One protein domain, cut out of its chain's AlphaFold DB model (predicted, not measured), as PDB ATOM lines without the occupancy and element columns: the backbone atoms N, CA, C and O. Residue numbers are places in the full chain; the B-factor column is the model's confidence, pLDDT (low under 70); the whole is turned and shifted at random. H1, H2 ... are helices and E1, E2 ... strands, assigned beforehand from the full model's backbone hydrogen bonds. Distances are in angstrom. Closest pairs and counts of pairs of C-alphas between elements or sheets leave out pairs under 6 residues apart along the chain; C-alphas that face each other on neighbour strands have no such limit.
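AT A GLANCE: This is residues 82 to 181 of the 186 residues of an uncharacterized protein of Deltaproteobacteria bacterium HGW-Deltaproteobacteria-20 (UniProt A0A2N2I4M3). A twisted four-stranded sheet, in the order E3, E2, E6, E5, has helix H2 packed on it; E1 runs on into E2 and pairs with E4 as a separate two-stranded ribbon, on whose strand E4 H1 packs. Residues 82 to 101, before E1, form a long stretch with no named element. The printed part has 100 residues with six named strands, E1 to E6, then H1 and H2. Both sheets are antiparallel; the class is mixed, with 48 residues in named elements, under half. The whole is compact, with a radius of gyration of the C-alphas of 13.6 A and spans of 43 by 29 by 20 A.

HOW THE PARTS SIT: E1, residues 102 to 106, is antiparallel to E4, residues 125 to 129, with N 103 and O 128 2.9 A apart. E1 runs on at 34 degrees into E2, residues 108 to 111. E2 and E3, residues 116 to 118, form a hairpin, with N 118 and O 109 at 2.8 A. E2 is also antiparallel to E6, residues 147 to 153, with N 110 and O 148 at 2.8 A. E6 and E5, residues 138 to 144, form a hairpin, with N 140 and O 151 at 3.0 A. H1, residues 159 to 166, only grazes the four-stranded sheet; its closest C-alpha to E4 is Phe 162, 6.4 A from that of Thr 128. H2, residues 173 to 181, is on the four-stranded sheet; the closest C-alphas of E5 and H2 are those of Cys 139 and Ser 176, 5.8 A apart. H1 and H2 are apart. In both helices every O i to N i+4 pair is within hydrogen-bond range.

IN THESE COORDINATES: E1 begins at C-alpha 102, (75.642, 129.996, 135.946). E5 is 19.5 A long and E6 19.2 A. H2 ends at C-alpha 181, (64.683, 153.275, 124.024).

THE WHOLE: The C-alphas farthest apart, those of Ser 95 and Asp 113, are 44.1 A apart. The printed part has no cut, and no link is long. Residues 93 to 100, 120 to 124, 131 to 136 and 154 to 159 of this model have pLDDT under 70.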
ATOM      1  N   ALA A  82      80.144 128.826 128.560       83.69
ATOM      2  CA  ALA A  82      79.145 128.591 127.529       83.69
ATOM      3  C   ALA A  82      79.404 127.239 126.855       83.69
ATOM      4  O   ALA A  82      80.496 126.965 126.351       83.69
ATOM      5  N   LEU A  83      78.384 126.392 126.842       84.19
ATOM      6  CA  LEU A  83      78.388 125.108 126.161       84.19
ATOM      7  C   LEU A  83      77.945 125.284 124.701       84.19
ATOM      8  O   LEU A  83      77.257 126.237 124.338       84.19
ATOM      9  N   GLY A  84      78.339 124.345 123.835       78.56
ATOM     10  CA  GLY A  84      78.074 124.423 122.390       78.56
ATOM     11  C   GLY A  84      76.592 124.359 121.988       78.56
ATOM     12  O   GLY A  84      76.276 124.534 120.815       78.56
ATOM     13  N   ASP A  85      75.695 124.094 122.937       80.62
ATOM     14  CA  ASP A  85      74.239 124.109 122.785       80.62
ATOM     15  C   ASP A  85      73.588 125.419 123.273       80.62
ATOM     16  O   ASP A  85      72.363 125.526 123.275       80.62
ATOM     17  N   GLY A  86      74.390 126.417 123.669       76.81
ATOM     18  CA  GLY A  86      73.910 127.701 124.185       76.81
ATOM     19  C   GLY A  86      73.487 127.658 125.656       76.81
ATOM     20  O   GLY A  86      72.869 128.604 126.141       76.81
ATOM     21  N   SER A  87      73.799 126.576 126.372       83.50
ATOM     22  CA  SER A  87      73.608 126.485 127.820       83.50
ATOM     23  C   SER A  87      74.861 126.927 128.585       83.50
ATOM     24  O   SER A  87      75.936 127.080 128.007       83.50
ATOM     25  N   CYS A  88      74.728 127.150 129.892       84.44
ATOM     26  CA  CYS A  88      75.839 127.527 130.763       84.44
ATOM     27  C   CYS A  88      76.141 126.416 131.767       84.44
ATOM     28  O   CYS A  88      75.224 125.800 132.313       84.44
ATOM     29  N   SER A  89      77.427 126.193 132.034       83.81
ATOM     30  CA  SER A  89      77.897 125.232 133.030       83.81
ATOM     31  C   SER A  89      78.750 125.910 134.105       83.81
ATOM     32  O   SER A  89      79.590 126.739 133.750       83.81
ATOM     33  N   PRO A  90      78.605 125.512 135.386       81.31
ATOM     34  CA  PRO A  90      77.560 124.621 135.916       81.31
ATOM     35  C   PRO A  90      76.161 125.260 135.889       81.31
ATOM     36  O   PRO A  90      76.019 126.471 136.015       81.31
ATOM     37  N   ALA A  91      75.119 124.436 135.755       77.50
ATOM     38  CA  ALA A  91      73.726 124.888 135.808       77.50
ATOM     39  C   ALA A  91      73.415 125.650 137.120       77.50
ATOM     40  O   ALA A  91      74.079 125.400 138.132       77.50
ATOM     41  N   PRO A  92      72.416 126.557 137.129       74.00
ATOM     42  CA  PRO A  92      72.043 127.291 138.334       74.00
ATOM     43  C   PRO A  92      71.633 126.326 139.454       74.00
ATOM     44  O   PRO A  92      70.904 125.363 139.199       74.00
ATOM     45  N   ASP A  93      72.082 126.581 140.687       69.56
ATOM     46  CA  ASP A  93      71.592 125.830 141.842       69.56
ATOM     47  C   ASP A  93      70.196 126.369 142.194       69.56
ATOM     48  O   ASP A  93      70.058 127.541 142.556       69.56
ATOM     49  N   PRO A  94      69.138 125.548 142.105       58.94
ATOM     50  CA  PRO A  94      67.776 126.004 142.361       58.94
ATOM     51  C   PRO A  94      67.519 126.396 143.826       58.94
ATOM     52  O   PRO A  94      66.439 126.904 144.127       58.94
ATOM     53  N   SER A  95      68.449 126.121 144.747       55.16
ATOM     54  CA  SER A  95      68.222 126.190 146.193       55.16
ATOM     55  C   SER A  95      68.766 127.436 146.897       55.16
ATOM     56  O   SER A  95      68.623 127.531 148.118       55.16
ATOM     57  N   VAL A  96      69.344 128.411 146.180       53.75
ATOM     58  CA  VAL A  96      70.064 129.512 146.841       53.75
ATOM     59  C   VAL A  96      69.706 130.903 146.322       53.75
ATOM     60  O   VAL A  96      69.600 131.144 145.125       53.75
ATOM     61  N   THR A  97      69.555 131.834 147.265       52.69
ATOM     62  CA  THR A  97      68.976 133.168 147.051       52.69
ATOM     63  C   THR A  97      70.009 134.251 146.701       52.69
ATOM     64  O   THR A  97      69.601 135.354 146.356       52.69
ATOM     65  N   GLU A  98      71.322 133.972 146.790       59.91
ATOM     66  CA  GLU A  98      72.330 135.054 146.835       59.91
ATOM     67  C   GLU A  98      73.572 134.960 145.921       59.91
ATOM     68  O   GLU A  98      74.238 135.970 145.842       59.91
ATOM     69  N   CYS A  99      73.934 133.848 145.254       62.38
ATOM     70  CA  CYS A  99      75.072 133.755 144.286       62.38
ATOM     71  C   CYS A  99      75.358 132.290 143.872       62.38
ATOM     72  O   CYS A  99      76.431 131.773 144.186       62.38
ATOM     73  N   ASN A 100      74.438 131.532 143.260       64.00
ATOM     74  CA  ASN A 100      74.715 130.094 143.051       64.00
ATOM     75  C   ASN A 100      74.366 129.579 141.652       64.00
ATOM     76  O   ASN A 100      73.218 129.299 141.317       64.00
ATOM     77  N   GLY A 101      75.426 129.402 140.862       76.06
ATOM     78  CA  GLY A 101      75.432 128.766 139.548       76.06
ATOM     79  C   GLY A 101      75.429 129.748 138.376       76.06
ATOM     80  O   GLY A 101      75.452 130.965 138.569       76.06
ATOM     81  N   CYS A 102      75.470 129.204 137.158       81.31
ATOM     82  CA  CYS A 102      75.642 129.996 135.946       81.31
ATOM     83  C   CYS A 102      74.324 130.252 135.234       81.31
ATOM     84  O   CYS A 102      73.535 129.339 134.988       81.31
ATOM     85  N   TYR A 103      74.128 131.501 134.837       80.31
ATOM     86  CA  TYR A 103      72.934 131.948 134.141       80.31
ATOM     87  C   TYR A 103      73.288 132.356 132.720       80.31
ATOM     88  O   TYR A 103      74.301 133.015 132.492       80.31
ATOM     89  N   ALA A 104      72.437 131.950 131.778       82.25
ATOM     90  CA  ALA A 104      72.537 132.323 130.377       82.25
ATOM     91  C   ALA A 104      71.770 133.622 130.131       82.25
ATOM     92  O   ALA A 104      70.571 133.709 130.407       82.25
ATOM     93  N   HIS A 105      72.452 134.599 129.550       81.19
ATOM     94  CA  HIS A 105      71.854 135.838 129.087       81.19
ATOM     95  C   HIS A 105      72.094 136.006 127.589       81.19
ATOM     96  O   HIS A 105      73.224 135.896 127.114       81.19
ATOM     97  N   ALA A 106      71.021 136.278 126.851       83.44
ATOM     98  CA  ALA A 106      71.099 136.590 125.435       83.44
ATOM     99  C   ALA A 106      71.389 138.088 125.282       83.44
ATOM    100  O   ALA A 106      70.575 138.917 125.694       83.44
ATOM    101  N   ALA A 107      72.556 138.429 124.737       84.19
ATOM    102  CA  ALA A 107      72.893 139.819 124.448       84.19
ATOM    103  C   ALA A 107      72.357 140.218 123.068       84.19
ATOM    104  O   ALA A 107      72.325 139.412 122.139       84.19
ATOM    105  N   SER A 108      71.960 141.478 122.936       85.81
ATOM    106  CA  SER A 108      71.541 142.065 121.664       85.81
ATOM    107  C   SER A 108      72.713 142.796 121.019       85.81
ATOM    108  O   SER A 108      73.600 143.298 121.709       85.81
ATOM    109  N   ARG A 109      72.718 142.914 119.690       86.88
ATOM    110  CA  ARG A 109      73.649 143.821 119.002       86.88
ATOM    111  C   ARG A 109      72.974 145.161 118.771       86.88
ATOM    112  O   ARG A 109      71.871 145.214 118.239       86.88
ATOM    113  N   TYR A 110      73.640 146.236 119.165       87.38
ATOM    114  CA  TYR A 110      73.209 147.595 118.883       87.38
ATOM    115  C   TYR A 110      73.895 148.098 117.611       87.38
ATOM    116  O   TYR A 110      75.128 148.095 117.520       87.38
ATOM    117  N   ASP A 111      73.090 148.507 116.630       86.81
ATOM    118  CA  ASP A 111      73.562 149.196 115.430       86.81
ATOM    119  C   ASP A 111      73.491 150.714 115.677       86.81
ATOM    120  O   ASP A 111      72.386 151.266 115.724       86.81
ATOM    121  N   PRO A 112      74.633 151.407 115.845       82.81
ATOM    122  CA  PRO A 112      74.642 152.844 116.106       82.81
ATOM    123  C   PRO A 112      74.260 153.679 114.876       82.81
ATOM    124  O   PRO A 112      73.789 154.805 115.032       82.81
ATOM    125  N   ASP A 113      74.436 153.156 113.659       86.94
ATOM    126  CA  ASP A 113      74.097 153.872 112.426       86.94
ATOM    127  C   ASP A 113      72.582 153.833 112.172       86.94
ATOM    128  O   ASP A 113      71.993 154.816 111.712       86.94
ATOM    129  N   ALA A 114      71.943 152.705 112.492       87.31
ATOM    130  CA  ALA A 114      70.494 152.524 112.392       87.31
ATOM    131  C   ALA A 114      69.733 152.881 113.686       87.31
ATOM    132  O   ALA A 114      68.505 152.999 113.657       87.31
ATOM    133  N   ALA A 115      70.448 153.079 114.798       89.00
ATOM    134  CA  ALA A 115      69.917 153.339 116.136       89.00
ATOM    135  C   ALA A 115      68.855 152.314 116.581       89.00
ATOM    136  O   ALA A 115      67.804 152.679 117.113       89.00
ATOM    137  N   CYS A 116      69.119 151.026 116.352       89.75
ATOM    138  CA  CYS A 116      68.192 149.935 116.649       89.75
ATOM    139  C   CYS A 116      68.907 148.712 117.240       89.75
ATOM    140  O   CYS A 116      70.126 148.556 117.135       89.75
ATOM    141  N   LEU A 117      68.129 147.846 117.891       87.94
ATOM    142  CA  LEU A 117      68.582 146.564 118.418       87.94
ATOM    143  C   LEU A 117      68.325 145.469 117.391       87.94
ATOM    144  O   LEU A 117      67.183 145.160 117.056       87.94
ATOM    145  N   LEU A 118      69.399 144.853 116.924       85.50
ATOM    146  CA  LEU A 118      69.319 143.583 116.225       85.50
ATOM    147  C   LEU A 118      68.920 142.525 117.259       85.50
ATOM    148  O   LEU A 118      69.433 142.540 118.386       85.50
ATOM    149  N   GLU A 119      67.990 141.635 116.892       72.50
ATOM    150  CA  GLU A 119      67.608 140.511 117.752       72.50
ATOM    151  C   GLU A 119      68.856 139.799 118.268       72.50
ATOM    152  O   GLU A 119      69.859 139.712 117.554       72.50
ATOM    153  N   ALA A 120      68.777 139.310 119.511       67.19
ATOM    154  CA  ALA A 120      69.857 138.562 120.126       67.19
ATOM    155  C   ALA A 120      70.301 137.470 119.159       67.19
ATOM    156  O   ALA A 120      69.561 136.528 118.863       67.19
ATOM    157  N   THR A 121      71.492 137.654 118.603       57.50
ATOM    158  CA  THR A 121      72.069 136.689 117.695       57.50
ATOM    159  C   THR A 121      72.263 135.431 118.547       57.50
ATOM    160  O   THR A 121      72.853 135.524 119.624       57.50
ATOM    161  N   PRO A 122      71.666 134.276 118.194       54.28
ATOM    162  CA  PRO A 122      71.602 133.111 119.087       54.28
ATOM    163  C   PRO A 122      72.986 132.545 119.456       54.28
ATOM    164  O   PRO A 122      73.096 131.699 120.337       54.28
ATOM    165  N   ASP A 123      74.036 133.007 118.785       61.34
ATOM    166  CA  ASP A 123      75.449 132.789 119.074       61.34
ATOM    167  C   ASP A 123      75.999 133.630 120.240       61.34
ATOM    168  O   ASP A 123      77.041 133.274 120.790       61.34
ATOM    169  N   THR A 124      75.315 134.693 120.671       68.50
ATOM    170  CA  THR A 124      75.765 135.537 121.785       68.50
ATOM    171  C   THR A 124      75.046 135.160 123.079       68.50
ATOM    172  O   THR A 124      74.146 135.851 123.561       68.50
ATOM    173  N   VAL A 125      75.485 134.045 123.665       79.94
ATOM    174  CA  VAL A 125      75.134 133.652 125.034       79.94
ATOM    175  C   VAL A 125      76.253 134.070 125.977       79.94
ATOM    176  O   VAL A 125      77.412 133.696 125.798       79.94
ATOM    177  N   VAL A 126      75.897 134.835 127.004       81.31
ATOM    178  CA  VAL A 126      76.799 135.230 128.084       81.31
ATOM    179  C   VAL A 126      76.470 134.396 129.314       81.31
ATOM    180  O   VAL A 126      75.328 134.399 129.774       81.31
ATOM    181  N   CYS A 127      77.471 133.688 129.830       83.94
ATOM    182  CA  CYS A 127      77.364 132.886 131.042       83.94
ATOM    183  C   CYS A 127      78.065 133.599 132.195       83.94
ATOM    184  O   CYS A 127      79.242 133.924 132.080       83.94
ATOM    185  N   THR A 128      77.354 133.826 133.297       80.19
ATOM    186  CA  THR A 128      77.896 134.506 134.486       80.19
ATOM    187  C   THR A 128      77.267 133.960 135.761       80.19
ATOM    188  O   THR A 128      76.137 133.455 135.739       80.19
ATOM    189  N   THR A 129      77.971 134.103 136.882       78.25
ATOM    190  CA  THR A 129      77.371 133.923 138.213       78.25
ATOM    191  C   THR A 129      76.425 135.093 138.523       78.25
ATOM    192  O   THR A 129      76.765 136.241 138.236       78.25
ATOM    193  N   VAL A 130      75.242 134.831 139.103       71.38
ATOM    194  CA  VAL A 130      74.256 135.874 139.467       71.38
ATOM    195  C   VAL A 130      73.973 135.864 140.955       71.38
ATOM    196  O   VAL A 130      73.612 134.826 141.507       71.38
ATOM    197  N   CYS A 131      74.107 137.038 141.573       67.25
ATOM    198  CA  CYS A 131      74.139 137.183 143.019       67.25
ATOM    199  C   CYS A 131      72.913 137.878 143.630       67.25
ATOM    200  O   CYS A 131      72.366 137.391 144.606       67.25
ATOM    201  N   LEU A 132      72.354 138.954 143.068       61.50
ATOM    202  CA  LEU A 132      71.201 139.619 143.701       61.50
ATOM    203  C   LEU A 132      70.218 140.181 142.664       61.50
ATOM    204  O   LEU A 132      70.424 141.239 142.076       61.50
ATOM    205  N   ALA A 133      69.086 139.502 142.474       55.78
ATOM    206  CA  ALA A 133      68.056 139.887 141.508       55.78
ATOM    207  C   ALA A 133      67.043 140.895 142.087       55.78
ATOM    208  O   ALA A 133      65.856 140.598 142.227       55.78
ATOM    209  N   TYR A 134      67.487 142.107 142.433       56.94
ATOM    210  CA  TYR A 134      66.545 143.221 142.599       56.94
ATOM    211  C   TYR A 134      66.211 143.825 141.229       56.94
ATOM    212  O   TYR A 134      67.107 143.938 140.392       56.94
ATOM    213  N   PRO A 135      64.950 144.226 140.979       53.75
ATOM    214  CA  PRO A 135      64.528 144.731 139.680       53.75
ATOM    215  C   PRO A 135      65.089 146.136 139.443       53.75
ATOM    216  O   PRO A 135      64.458 147.143 139.763       53.75
ATOM    217  N   VAL A 136      66.282 146.195 138.867       65.94
ATOM    218  CA  VAL A 136      66.864 147.393 138.266       65.94
ATOM    219  C   VAL A 136      67.290 147.037 136.853       65.94
ATOM    220  O   VAL A 136      67.848 145.967 136.629       65.94
ATOM    221  N   GLN A 137      66.973 147.902 135.891       70.62
ATOM    222  CA  GLN A 137      67.456 147.725 134.530       70.62
ATOM    223  C   GLN A 137      68.899 148.228 134.469       70.62
ATOM    224  O   GLN A 137      69.134 149.424 134.614       70.62
ATOM    225  N   GLN A 138      69.844 147.314 134.292       81.69
ATOM    226  CA  GLN A 138      71.253 147.604 134.063       81.69
ATOM    227  C   GLN A 138      71.579 147.426 132.581       81.69
ATOM    228  O   GLN A 138      71.011 146.559 131.910       81.69
ATOM    229  N   CYS A 139      72.491 148.250 132.078       87.25
ATOM    230  CA  CYS A 139      73.028 148.148 130.728       87.25
ATOM    231  C   CYS A 139      74.515 147.842 130.837       87.25
ATOM    232  O   CYS A 139      75.252 148.604 131.463       87.25
ATOM    233  N   TYR A 140      74.951 146.765 130.192       89.44
ATOM    234  CA  TYR A 140      76.363 146.478 129.977       89.44
ATOM    235  C   TYR A 140      76.646 146.373 128.484       89.44
ATOM    236  O   TYR A 140      75.770 146.004 127.704       89.44
ATOM    237  N   SER A 141      77.868 146.690 128.072       91.19
ATOM    238  CA  SER A 141      78.270 146.671 126.673       91.19
ATOM    239  C   SER A 141      79.699 146.187 126.482       91.19
ATOM    240  O   SER A 141      80.537 146.290 127.376       91.19
ATOM    241  N   ARG A 142      79.985 145.659 125.292       89.81
ATOM    242  CA  ARG A 142      81.345 145.395 124.817       89.81
ATOM    243  C   ARG A 142      81.436 145.616 123.315       89.81
ATOM    244  O   ARG A 142      80.452 145.495 122.588       89.81
ATOM    245  N   GLN A 143      82.640 145.905 122.848       87.38
ATOM    246  CA  GLN A 143      82.927 146.045 121.424       87.38
ATOM    247  C   GLN A 143      83.239 144.675 120.814       87.38
ATOM    248  O   GLN A 143      84.138 143.983 121.293       87.38
ATOM    249  N   VAL A 144      82.539 144.303 119.741       81.81
ATOM    250  CA  VAL A 144      82.758 143.057 118.988       81.81
ATOM    251  C   VAL A 144      82.770 143.361 117.497       81.81
ATOM    252  O   VAL A 144      81.760 143.773 116.938       81.81
ATOM    253  N   ASP A 145      83.919 143.169 116.844       78.75
ATOM    254  CA  ASP A 145      84.088 143.289 115.385       78.75
ATOM    255  C   ASP A 145      83.522 144.582 114.754       78.75
ATOM    256  O   ASP A 145      83.071 144.594 113.610       78.75
ATOM    257  N   GLY A 146      83.575 145.698 115.492       74.19
ATOM    258  CA  GLY A 146      83.063 147.000 115.044       74.19
ATOM    259  C   GLY A 146      81.569 147.226 115.295       74.19
ATOM    260  O   GLY A 146      81.042 148.254 114.881       74.19
ATOM    261  N   SER A 147      80.899 146.302 115.981       78.19
ATOM    262  CA  SER A 147      79.551 146.454 116.533       78.19
ATOM    263  C   SER A 147      79.599 146.523 118.061       78.19
ATOM    264  O   SER A 147      80.551 146.055 118.688       78.19
ATOM    265  N   VAL A 148      78.550 147.078 118.669       87.31
ATOM    266  CA  VAL A 148      78.393 147.095 120.128       87.31
ATOM    267  C   VAL A 148      77.439 145.974 120.518       87.31
ATOM    268  O   VAL A 148      76.270 145.988 120.140       87.31
ATOM    269  N   GLU A 149      77.927 144.990 121.265       89.19
ATOM    270  CA  GLU A 149      77.048 144.048 121.956       89.19
ATOM    271  C   GLU A 149      76.585 144.694 123.253       89.19
ATOM    272  O   GLU A 149      77.401 145.218 124.010       89.19
ATOM    273  N   VAL A 150      75.280 144.665 123.490       89.25
ATOM    274  CA  VAL A 150      74.638 145.250 124.660       89.25
ATOM    275  C   VAL A 150      73.811 144.195 125.368       89.25
ATOM    276  O   VAL A 150      73.091 143.405 124.753       89.25
ATOM    277  N   LEU A 151      73.905 144.190 126.687       87.19
ATOM    278  CA  LEU A 151      73.136 143.315 127.539       87.19
ATOM    279  C   LEU A 151      72.311 144.162 128.502       87.19
ATOM    280  O   LEU A 151      72.844 144.874 129.352       87.19
ATOM    281  N   LEU A 152      70.994 144.084 128.323       83.56
ATOM    282  CA  LEU A 152      70.015 144.724 129.187       83.56
ATOM    283  C   LEU A 152      69.527 143.706 130.208       83.56
ATOM    284  O   LEU A 152      68.898 142.708 129.854       83.56
ATOM    285  N   LEU A 153      69.810 143.961 131.477       76.56
ATOM    286  CA  LEU A 153      69.512 143.029 132.555       76.56
ATOM    287  C   LEU A 153      68.509 143.658 133.501       76.56
ATOM    288  O   LEU A 153      68.685 144.792 133.916       76.56
ATOM    289  N   GLY A 154      67.466 142.920 133.872       68.56
ATOM    290  CA  GLY A 154      66.512 143.339 134.905       68.56
ATOM    291  C   GLY A 154      66.983 143.018 136.325       68.56
ATOM    292  O   GLY A 154      66.154 142.786 137.203       68.56
ATOM    293  N   SER A 155      68.289 142.871 136.539       66.06
ATOM    294  CA  SER A 155      68.891 142.411 137.791       66.06
ATOM    295  C   SER A 155      70.202 143.148 138.049       66.06
ATOM    296  O   SER A 155      70.812 143.672 137.118       66.06
ATOM    297  N   TYR A 156      70.617 143.200 139.314       63.16
ATOM    298  CA  TYR A 156      71.911 143.741 139.717       63.16
ATOM    299  C   TYR A 156      72.958 142.619 139.778       63.16
ATOM    300  O   TYR A 156      72.661 141.509 140.224       63.16
ATOM    301  N   PHE A 157      74.183 142.914 139.346       64.81
ATOM    302  CA  PHE A 157      75.319 141.995 139.413       64.81
ATOM    303  C   PHE A 157      76.407 142.627 140.267       64.81
ATOM    304  O   PHE A 157      76.462 143.846 140.419       64.81
ATOM    305  N   GLU A 158      77.288 141.798 140.811       61.09
ATOM    306  CA  GLU A 158      78.563 142.299 141.307       61.09
ATOM    307  C   GLU A 158      79.368 142.776 140.096       61.09
ATOM    308  O   GLU A 158      79.958 141.962 139.384       61.09
ATOM    309  N   ASP A 159      79.315 144.088 139.844       62.34
ATOM    310  CA  ASP A 159      79.851 144.732 138.640       62.34
ATOM    311  C   ASP A 159      81.274 144.245 138.333       62.34
ATOM    312  O   ASP A 159      81.541 143.741 137.248       62.34
ATOM    313  N   GLU A 160      82.163 144.223 139.329       70.94
ATOM    314  CA  GLU A 160      83.563 143.836 139.121       70.94
ATOM    315  C   GLU A 160      83.747 142.379 138.671       70.94
ATOM    316  O   GLU A 160      84.669 142.084 137.907       70.94
ATOM    317  N   ARG A 161      82.908 141.450 139.138       72.06
ATOM    318  CA  ARG A 161      83.043 140.026 138.811       72.06
ATOM    319  C   ARG A 161      82.367 139.690 137.490       72.06
ATOM    320  O   ARG A 161      82.946 138.977 136.673       72.06
ATOM    321  N   PHE A 162      81.185 140.254 137.262       77.31
ATOM    322  CA  PHE A 162      80.485 140.155 135.988       77.31
ATOM    323  C   PHE A 162      81.343 140.708 134.840       77.31
ATOM    324  O   PHE A 162      81.491 140.055 133.803       77.31
ATOM    325  N   GLU A 163      81.977 141.866 135.040       80.69
ATOM    326  CA  GLU A 163      82.891 142.468 134.066       80.69
ATOM    327  C   GLU A 163      84.090 141.560 133.757       80.69
ATOM    328  O   GLU A 163      84.461 141.388 132.594       80.69
ATOM    329  N   GLN A 164      84.678 140.931 134.779       79.56
ATOM    330  CA  GLN A 164      85.811 140.014 134.613       79.56
ATOM    331  C   GLN A 164      85.435 138.716 133.887       79.56
ATOM    332  O   GLN A 164      86.207 138.250 133.048       79.56
ATOM    333  N   GLU A 165      84.277 138.125 134.200       77.25
ATOM    334  CA  GLU A 165      83.819 136.863 133.601       77.25
ATOM    335  C   GLU A 165      83.375 137.051 132.139       77.25
ATOM    336  O   GLU A 165      83.605 136.181 131.298       77.25
ATOM    337  N   THR A 166      82.769 138.196 131.809       79.19
ATOM    338  CA  THR A 166      82.089 138.398 130.516       79.19
ATOM    339  C   THR A 166      82.802 139.368 129.570       79.19
ATOM    340  O   THR A 166      82.548 139.363 128.356       79.19
ATOM    341  N   GLY A 167      83.680 140.219 130.110       84.19
ATOM    342  CA  GLY A 167      84.300 141.340 129.399       84.19
ATOM    343  C   GLY A 167      83.329 142.467 129.033       84.19
ATOM    344  O   GLY A 167      83.706 143.366 128.282       84.19
ATOM    345  N   LEU A 168      82.079 142.406 129.501       86.88
ATOM    346  CA  LEU A 168      81.095 143.474 129.357       86.88
ATOM    347  C   LEU A 168      81.319 144.512 130.448       86.88
ATOM    348  O   LEU A 168      81.450 144.135 131.598       86.88
ATOM    349  N   THR A 169      81.287 145.795 130.109       89.62
ATOM    350  CA  THR A 169      81.399 146.905 131.068       89.62
ATOM    351  C   THR A 169      80.092 147.683 131.155       89.62
ATOM    352  O   THR A 169      79.375 147.732 130.150       89.62
ATOM    353  N   PRO A 170      79.769 148.329 132.290       88.94
ATOM    354  CA  PRO A 170      78.602 149.193 132.400       88.94
ATOM    355  C   PRO A 170      78.541 150.192 131.242       88.94
ATOM    356  O   PRO A 170      79.548 150.808 130.881       88.94
ATOM    357  N   CYS A 171      77.368 150.325 130.627       90.44
ATOM    358  CA  CYS A 171      77.136 151.349 129.615       90.44
ATOM    359  C   CYS A 171      77.311 152.731 130.247       90.44
ATOM    360  O   CYS A 171      76.893 152.957 131.385       90.44
ATOM    361  N   ASP A 172      77.866 153.679 129.495       90.38
ATOM    362  CA  ASP A 172      77.746 155.080 129.884       90.38
ATOM    363  C   ASP A 172      76.280 155.555 129.800       90.38
ATOM    364  O   ASP A 172      75.425 154.913 129.179       90.38
ATOM    365  N   ASP A 173      75.983 156.692 130.437       89.19
ATOM    366  CA  ASP A 173      74.624 157.241 130.514       89.19
ATOM    367  C   ASP A 173      73.995 157.475 129.130       89.19
ATOM    368  O   ASP A 173      72.781 157.320 128.971       89.19
ATOM    369  N   ALA A 174      74.799 157.848 128.126       90.31
ATOM    370  CA  ALA A 174      74.305 158.134 126.785       90.31
ATOM    371  C   ALA A 174      73.893 156.840 126.077       90.31
ATOM    372  O   ALA A 174      72.751 156.724 125.633       90.31
ATOM    373  N   LEU A 175      74.777 155.837 126.058       89.25
ATOM    374  CA  LEU A 175      74.488 154.536 125.463       89.25
ATOM    375  C   LEU A 175      73.331 153.836 126.183       89.25
ATOM    376  O   LEU A 175      72.460 153.261 125.535       89.25
ATOM    377  N   SER A 176      73.279 153.918 127.515       89.38
ATOM    378  CA  SER A 176      72.187 153.353 128.316       89.38
ATOM    379  C   SER A 176      70.826 153.948 127.928       89.38
ATOM    380  O   SER A 176      69.846 153.220 127.749       89.38
ATOM    381  N   GLN A 177      70.764 155.268 127.720       89.44
ATOM    382  CA  GLN A 177      69.543 155.950 127.293       89.44
ATOM    383  C   GLN A 177      69.149 155.612 125.847       89.44
ATOM    384  O   GLN A 177      67.964 155.403 125.564       89.44
ATOM    385  N   GLU A 178      70.124 155.552 124.939       89.94
ATOM    386  CA  GLU A 178      69.908 155.188 123.536       89.94
ATOM    387  C   GLU A 178      69.381 153.756 123.420       89.94
ATOM    388  O   GLU A 178      68.297 153.530 122.886       89.94
ATOM    389  N   VAL A 179      70.094 152.793 124.004       88.25
ATOM    390  CA  VAL A 179      69.752 151.367 123.964       88.25
ATOM    391  C   VAL A 179      68.441 151.083 124.696       88.25
ATOM    392  O   VAL A 179      67.619 150.314 124.203       88.25
ATOM    393  N   GLY A 180      68.197 151.730 125.839       85.56
ATOM    394  CA  GLY A 180      66.971 151.547 126.621       85.56
ATOM    395  C   GLY A 180      65.692 152.002 125.906       85.56
ATOM    396  O   GLY A 180      64.595 151.634 126.325       85.56
ATOM    397  N   THR A 181      65.814 152.787 124.831       87.81
ATOM    398  CA  THR A 181      64.683 153.275 124.024       87.81
ATOM    399  C   THR A 181      64.736 152.841 122.559       87.81
ATOM    400  O   THR A 181      63.807 153.139 121.804       87.81
TER     401      THR A 181